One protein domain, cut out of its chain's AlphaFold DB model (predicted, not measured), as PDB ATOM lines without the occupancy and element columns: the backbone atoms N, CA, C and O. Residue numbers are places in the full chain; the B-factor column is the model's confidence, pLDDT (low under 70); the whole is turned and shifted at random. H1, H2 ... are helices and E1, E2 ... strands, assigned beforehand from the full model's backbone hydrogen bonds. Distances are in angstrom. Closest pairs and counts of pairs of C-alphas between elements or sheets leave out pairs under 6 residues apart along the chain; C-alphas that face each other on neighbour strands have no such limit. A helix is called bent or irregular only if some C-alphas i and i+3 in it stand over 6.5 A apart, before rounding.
ATOM      1  N   LEU A   2     306.243 291.763 280.727       74.00
ATOM      2  CA  LEU A   2     305.727 290.566 280.016       74.00
ATOM      3  C   LEU A   2     305.643 289.277 280.865       74.00
ATOM      4  O   LEU A   2     304.705 288.494 280.739       74.00
ATOM      5  N   ARG A   3     306.597 289.061 281.783       77.88
ATOM      6  CA  ARG A   3     306.583 287.917 282.719       77.88
ATOM      7  C   ARG A   3     305.431 287.970 283.733       77.88
ATOM      8  O   ARG A   3     304.901 286.923 284.088       77.88
ATOM      9  N   ILE A   4     305.059 289.170 284.184       85.06
ATOM     10  CA  ILE A   4     303.971 289.385 285.151       85.06
ATOM     11  C   ILE A   4     302.629 289.177 284.455       85.06
ATOM     12  O   ILE A   4     301.818 288.403 284.946       85.06
ATOM     13  N   VAL A   5     302.446 289.770 283.270       83.94
ATOM     14  CA  VAL A   5     301.236 289.591 282.448       83.94
ATOM     15  C   VAL A   5     300.980 288.111 282.167       83.94
ATOM     16  O   VAL A   5     299.878 287.627 282.396       83.94
ATOM     17  N   ARG A   6     302.015 287.357 281.773       82.88
ATOM     18  CA  ARG A   6     301.888 285.911 281.547       82.88
ATOM     19  C   ARG A   6     301.495 285.147 282.813       82.88
ATOM     20  O   ARG A   6     300.690 284.227 282.742       82.88
ATOM     21  N   ARG A   7     302.063 285.508 283.967       87.19
ATOM     22  CA  ARG A   7     301.751 284.857 285.246       87.19
ATOM     23  C   ARG A   7     300.310 285.153 285.679       87.19
ATOM     24  O   ARG A   7     299.603 284.220 286.034       87.19
ATOM     25  N   ILE A   8     299.870 286.409 285.582       88.31
ATOM     26  CA  ILE A   8     298.485 286.817 285.862       88.31
ATOM     27  C   ILE A   8     297.518 286.070 284.943       88.31
ATOM     28  O   ILE A   8     296.563 285.475 285.426       88.31
ATOM     29  N   HIS A   9     297.796 286.034 283.640       89.62
ATOM     30  CA  HIS A   9     296.960 285.336 282.669       89.62
ATOM     31  C   HIS A   9     296.865 283.827 282.943       89.62
ATOM     32  O   HIS A   9     295.787 283.253 282.853       89.62
ATOM     33  N   LEU A  10     297.972 283.184 283.335       87.62
ATOM     34  CA  LEU A  10     297.986 281.756 283.663       87.62
ATOM     35  C   LEU A  10     297.174 281.449 284.927       87.62
ATOM     36  O   LEU A  10     296.408 280.490 284.935       87.62
ATOM     37  N   TYR A  11     297.294 282.274 285.970       92.06
ATOM     38  CA  TYR A  11     296.468 282.117 287.169       92.06
ATOM     39  C   TYR A  11     294.990 282.416 286.895       92.06
ATOM     40  O   TYR A  11     294.149 281.651 287.353       92.06
ATOM     41  N   LEU A  12     294.666 283.459 286.119       93.06
ATOM     42  CA  LEU A  12     293.288 283.767 285.708       93.06
ATOM     43  C   LEU A  12     292.678 282.657 284.848       93.06
ATOM     44  O   LEU A  12     291.518 282.309 285.029       93.06
ATOM     45  N   GLY A  13     293.456 282.074 283.937       92.31
ATOM     46  CA  GLY A  13     293.026 280.933 283.136       92.31
ATOM     47  C   GLY A  13     292.794 279.681 283.982       92.31
ATOM     48  O   GLY A  13     291.797 278.992 283.788       92.31
ATOM     49  N   LEU A  14     293.669 279.406 284.956       93.75
ATOM     50  CA  LEU A  14     293.499 278.279 285.877       93.75
ATOM     51  C   LEU A  14     292.260 278.454 286.763       93.75
ATOM     52  O   LEU A  14     291.473 277.521 286.899       93.75
ATOM     53  N   THR A  15     292.061 279.640 287.347       94.00
ATOM     54  CA  THR A  15     290.866 279.906 288.159       94.00
ATOM     55  C   THR A  15     289.595 279.859 287.317       94.00
ATOM     56  O   THR A  15     288.618 279.257 287.755       94.00
ATOM     57  N   ALA A  16     289.620 280.386 286.087       94.56
ATOM     58  CA  ALA A  16     288.522 280.248 285.132       94.56
ATOM     59  C   ALA A  16     288.209 278.775 284.837       94.56
ATOM     60  O   ALA A  16     287.051 278.374 284.883       94.56
ATOM     61  N   ALA A  17     289.225 277.950 284.571       94.69
ATOM     62  CA  ALA A  17     289.040 276.530 284.281       94.69
ATOM     63  C   ALA A  17     288.390 275.781 285.453       94.69
ATOM     64  O   ALA A  17     287.459 275.006 285.240       94.69
ATOM     65  N   LEU A  18     288.824 276.051 286.689       94.75
ATOM     66  CA  LEU A  18     288.201 275.484 287.888       94.75
ATOM     67  C   LEU A  18     286.744 275.932 288.038       94.75
ATOM     68  O   LEU A  18     285.883 275.116 288.361       94.75
ATOM     69  N   TYR A  19     286.454 277.204 287.762       92.94
ATOM     70  CA  TYR A  19     285.086 277.706 287.783       92.94
ATOM     71  C   TYR A  19     284.201 277.034 286.725       92.94
ATOM     72  O   TYR A  19     283.129 276.528 287.049       92.94
ATOM     73  N   PHE A  20     284.653 276.956 285.472       94.19
ATOM     74  CA  PHE A  20     283.902 276.269 284.420       94.19
ATOM     75  C   PHE A  20     283.721 274.781 284.730       94.19
ATOM     76  O   PHE A  20     282.656 274.239 284.448       94.19
ATOM     77  N   MET A  21     284.702 274.131 285.365       95.94
ATOM     78  CA  MET A  21     284.567 272.755 285.843       95.94
ATOM     79  C   MET A  21     283.451 272.624 286.890       95.94
ATOM     80  O   MET A  21     282.657 271.689 286.812       95.94
ATOM     81  N   LEU A  22     283.338 273.574 287.825       93.12
ATOM     82  CA  LEU A  22     282.250 273.618 288.809       93.12
ATOM     83  C   LEU A  22     280.878 273.824 288.142       93.12
ATOM     84  O   LEU A  22     279.929 273.100 288.446       93.12
ATOM     85  N   ILE A  23     280.762 274.785 287.222       92.94
ATOM     86  CA  ILE A  23     279.508 275.076 286.504       92.94
ATOM     87  C   ILE A  23     279.095 273.900 285.611       92.94
ATOM     88  O   ILE A  23     277.923 273.527 285.582       92.94
ATOM     89  N   ALA A  24     280.050 273.249 284.948       95.19
ATOM     90  CA  ALA A  24     279.796 272.038 284.180       95.19
ATOM     91  C   ALA A  24     279.337 270.880 285.080       95.19
ATOM     92  O   ALA A  24     278.332 270.241 284.779       95.19
ATOM     93  N   ALA A  25     280.016 270.634 286.206       94.88
ATOM     94  CA  ALA A  25     279.645 269.571 287.139       94.88
ATOM     95  C   ALA A  25     278.245 269.787 287.736       94.88
ATOM     96  O   ALA A  25     277.440 268.856 287.779       94.88
ATOM     97  N   THR A  26     277.924 271.018 288.141       93.81
ATOM     98  CA  THR A  26     276.586 271.372 288.644       93.81
ATOM     99  C   THR A  26     275.524 271.262 287.551       93.81
ATOM    100  O   THR A  26     274.462 270.702 287.802       93.81
ATOM    101  N   GLY A  27     275.818 271.682 286.317       91.88
ATOM    102  CA  GLY A  27     274.915 271.514 285.176       91.88
ATOM    103  C   GLY A  27     274.630 270.044 284.853       91.88
ATOM    104  O   GLY A  27     273.476 269.658 284.673       91.88
ATOM    105  N   VAL A  28     275.660 269.190 284.856       93.94
ATOM    106  CA  VAL A  28     275.504 267.736 284.682       93.94
ATOM    107  C   VAL A  28     274.664 267.140 285.810       93.94
ATOM    108  O   VAL A  28     273.787 266.317 285.534       93.94
ATOM    109  N   ALA A  29     274.897 267.565 287.055       91.69
ATOM    110  CA  ALA A  29     274.135 267.115 288.214       91.69
ATOM    111  C   ALA A  29     272.650 267.494 288.109       91.69
ATOM    112  O   ALA A  29     271.791 266.647 288.346       91.69
ATOM    113  N   LEU A  30     272.344 268.724 287.684       90.56
ATOM    114  CA  LEU A  30     270.972 269.188 287.455       90.56
ATOM    115  C   LEU A  30     270.299 268.442 286.303       90.56
ATOM    116  O   LEU A  30     269.153 268.013 286.433       90.56
ATOM    117  N   ASN A  31     271.016 268.233 285.196       92.25
ATOM    118  CA  ASN A  31     270.488 267.508 284.044       92.25
ATOM    119  C   ASN A  31     270.175 266.039 284.382       92.25
ATOM    120  O   ASN A  31     269.203 265.477 283.889       92.25
ATOM    121  N   HIS A  32     270.952 265.429 285.281       91.75
ATOM    122  CA  HIS A  32     270.754 264.054 285.749       91.75
ATOM    123  C   HIS A  32     270.180 263.993 287.174       91.75
ATOM    124  O   HIS A  32     270.476 263.066 287.931       91.75
ATOM    125  N   ARG A  33     269.335 264.959 287.559       87.12
ATOM    126  CA  ARG A  33     268.781 265.075 288.923       87.12
ATOM    127  C   ARG A  33     268.110 263.812 289.464       87.12
ATOM    128  O   ARG A  33     268.202 263.553 290.662       87.12
ATOM    129  N   GLN A  34     267.501 263.006 288.590       85.94
ATOM    130  CA  GLN A  34     266.893 261.718 288.942       85.94
ATOM    131  C   GLN A  34     267.946 260.664 289.304       85.94
ATOM    132  O   GLN A  34     267.811 259.977 290.313       85.94
ATOM    133  N   LEU A  35     269.031 260.582 288.528       87.00
ATOM    134  CA  LEU A  35     270.136 259.656 288.782       87.00
ATOM    135  C   LEU A  35     270.826 259.972 290.116       87.00
ATOM    136  O   LEU A  35     271.145 259.070 290.887       87.00
ATOM    137  N   PHE A  36     271.008 261.261 290.411       86.69
ATOM    138  CA  PHE A  36     271.617 261.726 291.659       86.69
ATOM    139  C   PHE A  36     270.631 261.843 292.830       86.69
ATOM    140  O   PHE A  36     271.055 262.131 293.953       86.69
ATOM    141  N   ARG A  37     269.332 261.601 292.589       86.44
ATOM    142  CA  ARG A  37     268.239 261.724 293.569       86.44
ATOM    143  C   ARG A  37     268.277 263.055 294.326       86.44
ATOM    144  O   ARG A  37     268.071 263.100 295.535       86.44
ATOM    145  N   LEU A  38     268.588 264.143 293.618       85.88
ATOM    146  CA  LEU A  38     268.704 265.487 294.204       85.88
ATOM    147  C   LEU A  38     267.358 266.006 294.731       85.88
ATOM    148  O   LEU A  38     267.333 266.828 295.640       85.88
ATOM    149  N   GLU A  39     266.256 265.495 294.186       86.69
ATOM    150  CA  GLU A  39     264.887 265.838 294.585       86.69
ATOM    151  C   GLU A  39     264.475 265.169 295.907       86.69
ATOM    152  O   GLU A  39     263.659 265.724 296.639       86.69
ATOM    153  N   ASP A  40     265.090 264.030 296.249       87.31
ATOM    154  CA  ASP A  40     264.827 263.284 297.490       87.31
ATOM    155  C   ASP A  40     265.693 263.774 298.666       87.31
ATOM    156  O   ASP A  40     265.509 263.348 299.808       87.31
ATOM    157  N   ARG A  41     266.699 264.617 298.396       88.31
ATOM    158  CA  ARG A  41     267.662 265.086 299.397       88.31
ATOM    159  C   ARG A  41     267.316 266.494 299.845       88.31
ATOM    160  O   ARG A  41     267.280 267.423 299.042       88.31
ATOM    161  N   TYR A  42     267.165 266.653 301.151       89.06
ATOM    162  CA  TYR A  42     266.890 267.927 301.797       89.06
ATOM    163  C   TYR A  42     268.092 268.346 302.636       89.06
ATOM    164  O   TYR A  42     268.717 267.528 303.312       89.06
ATOM    165  N   VAL A  43     268.435 269.628 302.570       87.31
ATOM    166  CA  VAL A  43     269.494 270.234 303.373       87.31
ATOM    167  C   VAL A  43     268.844 271.159 304.389       87.31
ATOM    168  O   VAL A  43     268.052 272.039 304.044       87.31
ATOM    169  N   SER A  44     269.188 270.950 305.658       84.94
ATOM    170  CA  SER A  44     268.701 271.777 306.758       84.94
ATOM    171  C   SER A  44     269.256 273.193 306.663       84.94
ATOM    172  O   SER A  44     270.458 273.379 306.460       84.94
ATOM    173  N   ARG A  45     268.400 274.186 306.928       82.06
ATOM    174  CA  ARG A  45     268.772 275.605 307.037       82.06
ATOM    175  C   ARG A  45     269.928 275.898 307.985       82.06
ATOM    176  O   ARG A  45     270.563 276.928 307.811       82.06
ATOM    177  N   ALA A  46     270.224 275.028 308.948       82.12
ATOM    178  CA  ALA A  46     271.362 275.213 309.847       82.12
ATOM    179  C   ALA A  46     272.706 275.348 309.099       82.12
ATOM    180  O   ALA A  46     273.630 275.976 309.606       82.12
ATOM    181  N   TRP A  47     272.801 274.788 307.888       80.81
ATOM    182  CA  TRP A  47     273.993 274.853 307.037       80.81
ATOM    183  C   TRP A  47     273.969 276.007 306.031       80.81
ATOM    184  O   TRP A  47     274.942 276.205 305.303       80.81
ATOM    185  N   LEU A  48     272.868 276.758 305.960       81.50
ATOM    186  CA  LEU A  48     272.676 277.836 305.002       81.50
ATOM    187  C   LEU A  48     272.725 279.191 305.704       81.50
ATOM    188  O   LEU A  48     272.320 279.345 306.854       81.50
ATOM    189  N   SER A  49     273.216 280.200 304.988       81.12
ATOM    190  CA  SER A  49     273.216 281.575 305.486       81.12
ATOM    191  C   SER A  49     271.787 282.050 305.766       81.12
ATOM    192  O   SER A  49     270.878 281.784 304.980       81.12
ATOM    193  N   ALA A  50     271.590 282.818 306.841       80.19
ATOM    194  CA  ALA A  50     270.285 283.376 307.207       80.19
ATOM    195  C   ALA A  50     269.656 284.238 306.091       80.19
ATOM    196  O   ALA A  50     268.436 284.346 306.000       80.19
ATOM    197  N   SER A  51     270.483 284.818 305.216       79.50
ATOM    198  CA  SER A  51     270.042 285.637 304.079       79.50
ATOM    199  C   SER A  51     269.644 284.820 302.844       79.50
ATOM    200  O   SER A  51     269.139 285.386 301.874       79.50
ATOM    201  N   TYR A  52     269.895 283.510 302.837       82.50
ATOM    202  CA  TYR A  52     269.587 282.642 301.708       82.50
ATOM    203  C   TYR A  52     268.113 282.205 301.751       82.50
ATOM    204  O   TYR A  52     267.659 281.561 302.702       82.50
ATOM    205  N   ARG A  53     267.364 282.603 300.710       79.75
ATOM    206  CA  ARG A  53     265.928 282.332 300.491       79.75
ATOM    207  C   ARG A  53     265.092 282.404 301.779       79.75
ATOM    208  O   ARG A  53     264.537 281.391 302.193       79.75
ATOM    209  N   PRO A  54     264.994 283.564 302.446       77.25
ATOM    210  CA  PRO A  54     264.345 283.679 303.757       77.25
ATOM    211  C   PRO A  54     262.868 283.243 303.772       77.25
ATOM    212  O   PRO A  54     262.352 282.903 304.829       77.25
ATOM    213  N   GLN A  55     262.208 283.215 302.611       79.00
ATOM    214  CA  GLN A  55     260.822 282.771 302.442       79.00
ATOM    215  C   GLN A  55     260.609 281.245 302.357       79.00
ATOM    216  O   GLN A  55     259.465 280.803 302.435       79.00
ATOM    217  N   ASP A  56     261.659 280.433 302.195       80.25
ATOM    218  CA  ASP A  56     261.502 278.971 302.098       80.25
ATOM    219  C   ASP A  56     261.368 278.320 303.503       80.25
ATOM    220  O   ASP A  56     261.722 278.919 304.518       80.25
ATOM    221  N   GLY A  57     260.890 277.077 303.608       80.31
ATOM    222  CA  GLY A  57     260.774 276.363 304.896       80.31
ATOM    223  C   GLY A  57     262.121 275.996 305.545       80.31
ATOM    224  O   GLY A  57     263.179 276.343 305.033       80.31
ATOM    225  N   ALA A  58     262.104 275.274 306.673       80.88
ATOM    226  CA  ALA A  58     263.309 274.885 307.434       80.88
ATOM    227  C   ALA A  58     264.304 273.983 306.667       80.88
ATOM    228  O   ALA A  58     265.461 273.842 307.073       80.88
ATOM    229  N   GLU A  59     263.864 273.405 305.554       86.25
ATOM    230  CA  GLU A  59     264.640 272.518 304.700       86.25
ATOM    231  C   GLU A  59     264.521 272.961 303.242       86.25
ATOM    232  O   GLU A  59     263.442 273.335 302.777       86.25
ATOM    233  N   VAL A  60     265.638 272.910 302.519       88.56
ATOM    234  CA  VAL A  60     265.712 273.253 301.095       88.56
ATOM    235  C   VAL A  60     266.176 272.025 300.331       88.56
ATOM    236  O   VAL A  60     267.110 271.338 300.750       88.56
ATOM    237  N   ARG A  61     265.524 271.725 299.206       89.94
ATOM    238  CA  ARG A  61     265.913 270.583 298.377       89.94
ATOM    239  C   ARG A  61     267.285 270.795 297.736       89.94
ATOM    240  O   ARG A  61     267.650 271.914 297.364       89.94
ATOM    241  N   ALA A  62     268.035 269.711 297.567       89.81
ATOM    242  CA  ALA A  62     269.382 269.760 297.015       89.81
ATOM    243  C   ALA A  62     269.406 270.199 295.541       89.81
ATOM    244  O   ALA A  62     270.352 270.870 295.139       89.81
ATOM    245  N   ASP A  63     268.379 269.894 294.740       89.50
ATOM    246  CA  ASP A  63     268.267 270.377 293.352       89.50
ATOM    247  C   ASP A  63     268.222 271.912 293.276       89.50
ATOM    248  O   ASP A  63     268.929 272.508 292.463       89.50
ATOM    249  N   ILE A  64     267.463 272.555 294.171       88.94
ATOM    250  CA  ILE A  64     267.389 274.021 294.270       88.94
ATOM    251  C   ILE A  64     268.756 274.588 294.645       88.94
ATOM    252  O   ILE A  64     269.209 275.552 294.038       88.94
ATOM    253  N   LEU A  65     269.440 273.971 295.609       90.00
ATOM    254  CA  LEU A  65     270.754 274.432 296.056       90.00
ATOM    255  C   LEU A  65     271.818 274.326 294.973       90.00
ATOM    256  O   LEU A  65     272.617 275.245 294.802       90.00
ATOM    257  N   VAL A  66     271.828 273.218 294.231       90.88
ATOM    258  CA  VAL A  66     272.748 273.032 293.107       90.88
ATOM    259  C   VAL A  66     272.434 274.035 291.994       90.88
ATOM    260  O   VAL A  66     273.361 274.593 291.412       90.88
ATOM    261  N   GLY A  67     271.153 274.316 291.736       89.38
ATOM    262  CA  GLY A  67     270.719 275.356 290.800       89.38
ATOM    263  C   GLY A  67     271.172 276.749 291.224       89.38
ATOM    264  O   GLY A  67     271.788 277.478 290.449       89.38
ATOM    265  N   ASP A  68     270.954 277.098 292.487       90.69
ATOM    266  CA  ASP A  68     271.331 278.401 293.018       90.69
ATOM    267  C   ASP A  68     272.857 278.570 293.098       90.69
ATOM    268  O   ASP A  68     273.363 279.678 292.921       90.69
ATOM    269  N   LEU A  69     273.611 277.488 293.311       89.56
ATOM    270  CA  LEU A  69     275.070 277.489 293.194       89.56
ATOM    271  C   LEU A  69     275.514 277.708 291.742       89.56
ATOM    272  O   LEU A  69     276.418 278.503 291.497       89.56
ATOM    273  N   HIS A  70     274.866 277.035 290.788       90.56
ATOM    274  CA  HIS A  70     275.158 277.149 289.359       90.56
ATOM    275  C   HIS A  70     274.935 278.576 288.834       90.56
ATOM    276  O   HIS A  70     275.730 279.084 288.049       90.56
ATOM    277  N   SER A  71     273.880 279.248 289.295       87.62
ATOM    278  CA  SER A  71     273.544 280.614 288.875       87.62
ATOM    279  C   SER A  71     274.124 281.711 289.776       87.62
ATOM    280  O   SER A  71     273.920 282.892 289.508       87.62
ATOM    281  N   GLY A  72     274.800 281.359 290.875       86.06
ATOM    282  CA  GLY A  72     275.302 282.338 291.847       86.06
ATOM    283  C   GLY A  72     274.272 282.896 292.823       86.06
ATOM    284  O   GLY A  72     274.613 283.712 293.677       86.06
ATOM    285  N   LEU A  73     273.019 282.457 292.733       86.31
ATOM    286  CA  LEU A  73     271.921 282.835 293.626       86.31
ATOM    287  C   LEU A  73     272.146 282.387 295.075       86.31
ATOM    288  O   LEU A  73     271.530 282.946 295.982       86.31
ATOM    289  N   ILE A  74     273.071 281.452 295.316       83.62
ATOM    290  CA  ILE A  74     273.468 281.040 296.669       83.62
ATOM    291  C   ILE A  74     273.963 282.214 297.534       83.62
ATOM    292  O   ILE A  74     273.831 282.184 298.755       83.62
ATOM    293  N   PHE A  75     274.442 283.294 296.908       81.12
ATOM    294  CA  PHE A  75     274.867 284.523 297.586       81.12
ATOM    295  C   PHE A  75     273.755 285.589 297.701       81.12
ATOM    296  O   PHE A  75     274.011 286.725 298.103       81.12
ATOM    297  N   GLY A  76     272.507 285.251 297.365       79.69
ATOM    298  CA  GLY A  76     271.346 286.137 297.473       79.69
ATOM    299  C   GLY A  76     271.265 287.199 296.368       79.69
ATOM    300  O   GLY A  76     271.745 287.003 295.255       79.69
ATOM    301  N   ARG A  77     270.644 288.351 296.677       78.12
ATOM    302  CA  ARG A  77     270.341 289.453 295.729       78.12
ATOM    303  C   ARG A  77     271.556 289.919 294.917       78.12
ATOM    304  O   ARG A  77     271.412 290.243 293.745       78.12
ATOM    305  N   PHE A  78     272.728 289.978 295.543       81.19
ATOM    306  CA  PHE A  78     273.958 290.443 294.896       81.19
ATOM    307  C   PHE A  78     274.730 289.319 294.198       81.19
ATOM    308  O   PHE A  78     275.629 289.604 293.415       81.19
ATOM    309  N   GLY A  79     274.369 288.057 294.433       83.94
ATOM    310  CA  GLY A  79     275.062 286.904 293.872       83.94
ATOM    311  C   GLY A  79     275.021 286.851 292.349       83.94
ATOM    312  O   GLY A  79     276.069 286.789 291.718       83.94
ATOM    313  N   SER A  80     273.829 286.961 291.758       87.25
ATOM    314  CA  SER A  80     273.653 286.937 290.297       87.25
ATOM    315  C   SER A  80     274.472 288.013 289.559       87.25
ATOM    316  O   SER A  80     275.288 287.633 288.721       87.25
ATOM    317  N   PRO A  81     274.377 289.319 289.882       91.31
ATOM    318  CA  PRO A  81     275.142 290.332 289.152       91.31
ATOM    319  C   PRO A  81     276.654 290.223 289.387       91.31
ATOM    320  O   PRO A  81     277.436 290.531 288.490       91.31
ATOM    321  N   ILE A  82     277.091 289.768 290.568       90.25
ATOM    322  CA  ILE A  82     278.511 289.482 290.807       90.25
ATOM    323  C   ILE A  82     278.961 288.346 289.890       90.25
ATOM    324  O   ILE A  82     279.959 288.498 289.191       90.25
ATOM    325  N   MET A  83     278.221 287.237 289.842       90.75
ATOM    326  CA  MET A  83     278.586 286.099 289.002       90.75
ATOM    327  C   MET A  83     278.626 286.442 287.517       90.75
ATOM    328  O   MET A  83     279.530 285.963 286.837       90.75
ATOM    329  N   ASP A  84     277.748 287.317 287.027       91.88
ATOM    330  CA  ASP A  84     277.781 287.778 285.634       91.88
ATOM    331  C   ASP A  84     279.075 288.542 285.315       91.88
ATOM    332  O   ASP A  84     279.711 288.322 284.278       91.88
ATOM    333  N   VAL A  85     279.522 289.407 286.233       94.50
ATOM    334  CA  VAL A  85     280.798 290.122 286.093       94.50
ATOM    335  C   VAL A  85     281.962 289.139 286.110       94.50
ATOM    336  O   VAL A  85     282.839 289.212 285.249       94.50
ATOM    337  N   VAL A  86     281.976 288.196 287.054       92.62
ATOM    338  CA  VAL A  86     283.077 287.234 287.159       92.62
ATOM    339  C   VAL A  86     283.108 286.306 285.932       92.62
ATOM    340  O   VAL A  86     284.175 286.098 285.351       92.62
ATOM    341  N   ALA A  87     281.948 285.848 285.454       91.88
ATOM    342  CA  ALA A  87     281.803 285.102 284.203       91.88
ATOM    343  C   ALA A  87     282.337 285.884 283.000       91.88
ATOM    344  O   ALA A  87     283.088 285.334 282.195       91.88
ATOM    345  N   THR A  88     282.026 287.179 282.914       94.00
ATOM    346  CA  THR A  88     282.542 288.061 281.859       94.00
ATOM    347  C   THR A  88     284.064 288.179 281.926       94.00
ATOM    348  O   THR A  88     284.740 288.051 280.906       94.00
ATOM    349  N   VAL A  89     284.632 288.365 283.121       94.38
ATOM    350  CA  VAL A  89     286.090 288.429 283.316       94.38
ATOM    351  C   VAL A  89     286.760 287.131 282.864       94.38
ATOM    352  O   VAL A  89     287.751 287.171 282.132       94.38
ATOM    353  N   TRP A  90     286.214 285.975 283.243       94.31
ATOM    354  CA  TRP A  90     286.741 284.680 282.810       94.31
ATOM    355  C   TRP A  90     286.594 284.457 281.305       94.31
ATOM    356  O   TRP A  90     287.533 283.976 280.672       94.31
ATOM    357  N   PHE A  91     285.467 284.854 280.712       93.31
ATOM    358  CA  PHE A  91     285.247 284.780 279.269       93.31
ATOM    359  C   PHE A  91     286.273 285.616 278.494       93.31
ATOM    360  O   PHE A  91     286.911 285.120 277.564       93.31
ATOM    361  N   LEU A  92     286.516 286.857 278.924       92.38
ATOM    362  CA  LEU A  92     287.546 287.716 278.337       92.38
ATOM    363  C   LEU A  92     288.952 287.144 278.540       92.38
ATOM    364  O   LEU A  92     289.784 287.214 277.633       92.38
ATOM    365  N   SER A  93     289.217 286.533 279.697       90.81
ATOM    366  CA  SER A  93     290.482 285.844 279.950       90.81
ATOM    367  C   SER A  93     290.687 284.673 278.986       90.81
ATOM    368  O   SER A  93     291.777 284.527 278.438       90.81
ATOM    369  N   LEU A  94     289.655 283.866 278.718       90.81
ATOM    370  CA  LEU A  94     289.727 282.789 277.725       90.81
ATOM    371  C   LEU A  94     289.970 283.335 276.316       90.81
ATOM    372  O   LEU A  94     290.842 282.832 275.604       90.81
ATOM    373  N   LEU A  95     289.250 284.389 275.929       91.50
ATOM    374  CA  LEU A  95     289.385 285.008 274.612       91.50
ATOM    375  C   LEU A  95     290.789 285.591 274.402       91.50
ATOM    376  O   LEU A  95     291.390 285.414 273.344       91.50
ATOM    377  N   SER A  96     291.341 286.227 275.436       90.38
ATOM    378  CA  SER A  96     292.718 286.723 275.444       90.38
ATOM    379  C   SER A  96     293.744 285.592 275.322       90.38
ATOM    380  O   SER A  96     294.745 285.748 274.624       90.38
ATOM    381  N   GLY A  97     293.518 284.451 275.972       86.31
ATOM    382  CA  GLY A  97     294.439 283.315 275.901       86.31
ATOM    383  C   GLY A  97     294.424 282.658 274.529       86.31
ATOM    384  O   GLY A  97     295.476 282.341 273.970       86.31
ATOM    385  N   LEU A  98     293.232 282.522 273.948       86.44
ATOM    386  CA  LEU A  98     293.059 281.976 272.611       86.44
ATOM    387  C   LEU A  98     293.665 282.889 271.541       86.44
ATOM    388  O   LEU A  98     294.327 282.391 270.631       86.44
ATOM    389  N   SER A  99     293.504 284.211 271.662       85.31
ATOM    390  CA  SER A  99     294.096 285.165 270.717       85.31
ATOM    391  C   SER A  99     295.626 285.157 270.772       85.31
ATOM    392  O   SER A  99     296.270 285.121 269.724       85.31
ATOM    393  N   LEU A 100     296.220 285.077 271.970       82.62
ATOM    394  CA  LEU A 100     297.668 284.901 272.138       82.62
ATOM    395  C   LEU A 100     298.161 283.580 271.527       82.62
ATOM    396  O   LEU A 100     299.186 283.561 270.843       82.62
ATOM    397  N   ALA A 101     297.425 282.482 271.726       80.75
ATOM    398  CA  ALA A 101     297.764 281.183 271.145       80.75
ATOM    399  C   ALA A 101     297.638 281.170 269.609       80.75
ATOM    400  O   ALA A 101     298.466 280.565 268.927       80.75
ATOM    401  N   ALA A 102     296.629 281.844 269.054       78.00
ATOM    402  CA  ALA A 102     296.427 281.964 267.612       78.00
ATOM    403  C   ALA A 102     297.505 282.844 266.954       78.00
ATOM    404  O   ALA A 102     298.076 282.457 265.933       78.00
ATOM    405  N   LEU A 103     297.846 283.983 267.566       72.12
ATOM    406  CA  LEU A 103     298.869 284.898 267.055       72.12
ATOM    407  C   LEU A 103     300.276 284.278 267.107       72.12
ATOM    408  O   LEU A 103     301.046 284.419 266.158       72.12
ATOM    409  N   GLY A 104     300.589 283.515 268.161       61.72
ATOM    410  CA  GLY A 104     301.858 282.785 268.272       61.72
ATOM    411  C   GLY A 104     302.050 281.708 267.195       61.72
ATOM    412  O   GLY A 104     303.177 281.454 266.774       61.72
ATOM    413  N   ARG A 105     300.960 281.112 266.694       61.62
ATOM    414  CA  ARG A 105     301.001 280.125 265.600       61.62
ATOM    415  C   ARG A 105     301.190 280.762 264.220       61.62
ATOM    416  O   ARG A 105     301.769 280.126 263.346       61.62
ATOM    417  N   SER A 106     300.754 282.010 264.035       55.38
ATOM    418  CA  SER A 106     300.924 282.753 262.776       55.38
ATOM    419  C   SER A 106     302.399 283.054 262.472       55.38
ATOM    420  O   SER A 106     302.851 282.869 261.346       55.38
ATOM    421  N   LEU A 107     303.190 283.405 263.493       56.19
ATOM    422  CA  LEU A 107     304.620 283.699 263.333       56.19
ATOM    423  C   LEU A 107     305.469 282.463 262.985       56.19
ATOM    424  O   LEU A 107     306.495 282.601 262.331       56.19
ATOM    425  N   HIS A 108     305.044 281.257 263.378       55.00
ATOM    426  CA  HIS A 108     305.781 280.018 263.088       55.00
ATOM    427  C   HIS A 108     305.432 279.404 261.721       55.00
ATOM    428  O   HIS A 108     306.143 278.532 261.237       55.00
ATOM    429  N   LYS A 109     304.347 279.859 261.076       54.19
ATOM    430  CA  LYS A 109     303.941 279.408 259.734       54.19
ATOM    431  C   LYS A 109     304.602 280.223 258.605       54.19
ATOM    432  O   LYS A 109     304.443 279.882 257.441       54.19
ATOM    433  N   GLY A 110     305.336 281.286 258.952       49.28
ATOM    434  CA  GLY A 110     306.058 282.159 258.019       49.28
ATOM    435  C   GLY A 110     307.532 281.804 257.793       49.28
ATOM    436  O   GLY A 110     308.200 282.492 257.029       49.28
ATOM    437  N   SER A 111     308.061 280.752 258.424       54.38
ATOM    438  CA  SER A 111     309.387 280.219 258.092       54.38
ATOM    439  C   SER A 111     309.279 279.405 256.804       54.38
ATOM    440  O   SER A 111     309.079 278.192 256.830       54.38
ATOM    441  N   LEU A 112     309.324 280.110 255.674       60.25
ATOM    442  CA  LEU A 112     309.475 279.535 254.342       60.25
ATOM    443  C   LEU A 112     310.663 278.548 254.333       60.25
ATOM    444  O   LEU A 112     311.656 278.800 255.023       60.25
TER     445      LEU A 112
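AT A GLANCE: This is residues 2 to 112 of the 149 residues of an uncharacterized protein of Acidobacteria bacterium (UniProt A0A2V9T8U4). Two long helices, H1 and H3, cross as an X, with the short helix H2 in the opening between residues 22 to 30 of H1 and the first part of H3. Beyond H2, at one end of the long axis, sits a small head made of the hairpin of E1 and E2 with its long loop, residues 45 to 58; at the other end, residues 98 to 112, of which 98 to 108 belong to H3, stick out free. The printed part has 111 residues, with three named helices and two named strands in the order H1, E1, E2, H2, H3; the two strands are antiparallel, and the class is mostly helix. The whole is only just loose, close to extended, with a radius of gyration of the C-alphas of 19.6 A, and its outline is a rod spanning 69 by 30 by 18 A.

HOW THE PARTS SIT: H1, residues 2 to 31, touches H3, residues 73 to 108, at a steep tilt of 54 degrees, opposite ways. H1 touches H3 with residues 9 to 16 alone, and H3 touches H1 with residues 90 to 97 alone; the closest C-alphas of the two helices, those of Ala 16 and Trp 90, are 5.3 A apart. E1, residues 42 to 44, and E2, residues 59 to 61, form an antiparallel hairpin at 146 degrees, with N 43 and O 60 at 2.8 A and N 60 and O 43 at 3.0 A, within hydrogen-bond range. Both strands are apart from H3. H2, residues 62 to 70, touches H1 at residues 22 to 30 alone, at a shallow tilt of 26 degrees, opposite ways; the closest C-alphas, those of Ile 23 and His 70, are 5.6 A apart. H2 and H3 are close but not clearly touching, with the closest C-alphas, those of Asp 68 and Ile 74, 5.0 A apart. Every O i to N i+4 pair is within hydrogen-bond range in H1 and H2, and 25 of 32 are in H3.

IN THESE COORDINATES: H1 begins at C-alpha 2, (305.727, 290.566, 280.016), and is 42.3 A long. E1 is 6.5 A long, E2 6.7 A and H2 12.1 A. H3 is 45.7 A long and ends at C-alpha 108, (305.781, 280.018, 263.088). It has a kink of 95 degrees near residue 80 and is irregular, with C-alphas 74 and 77 9.0 A apart.

THE WHOLE: The two C-alphas farthest apart, those of Ala 58 and Leu 112, are 70.5 A apart. The body without residues 98 to 112 spans 53 by 30 by 18 A. The printed part has no cut, and the link from E1 to E2, 14 residues, is long. The mean pLDDT of the printed part is 85.1, and residues 104 to 112 are under 70.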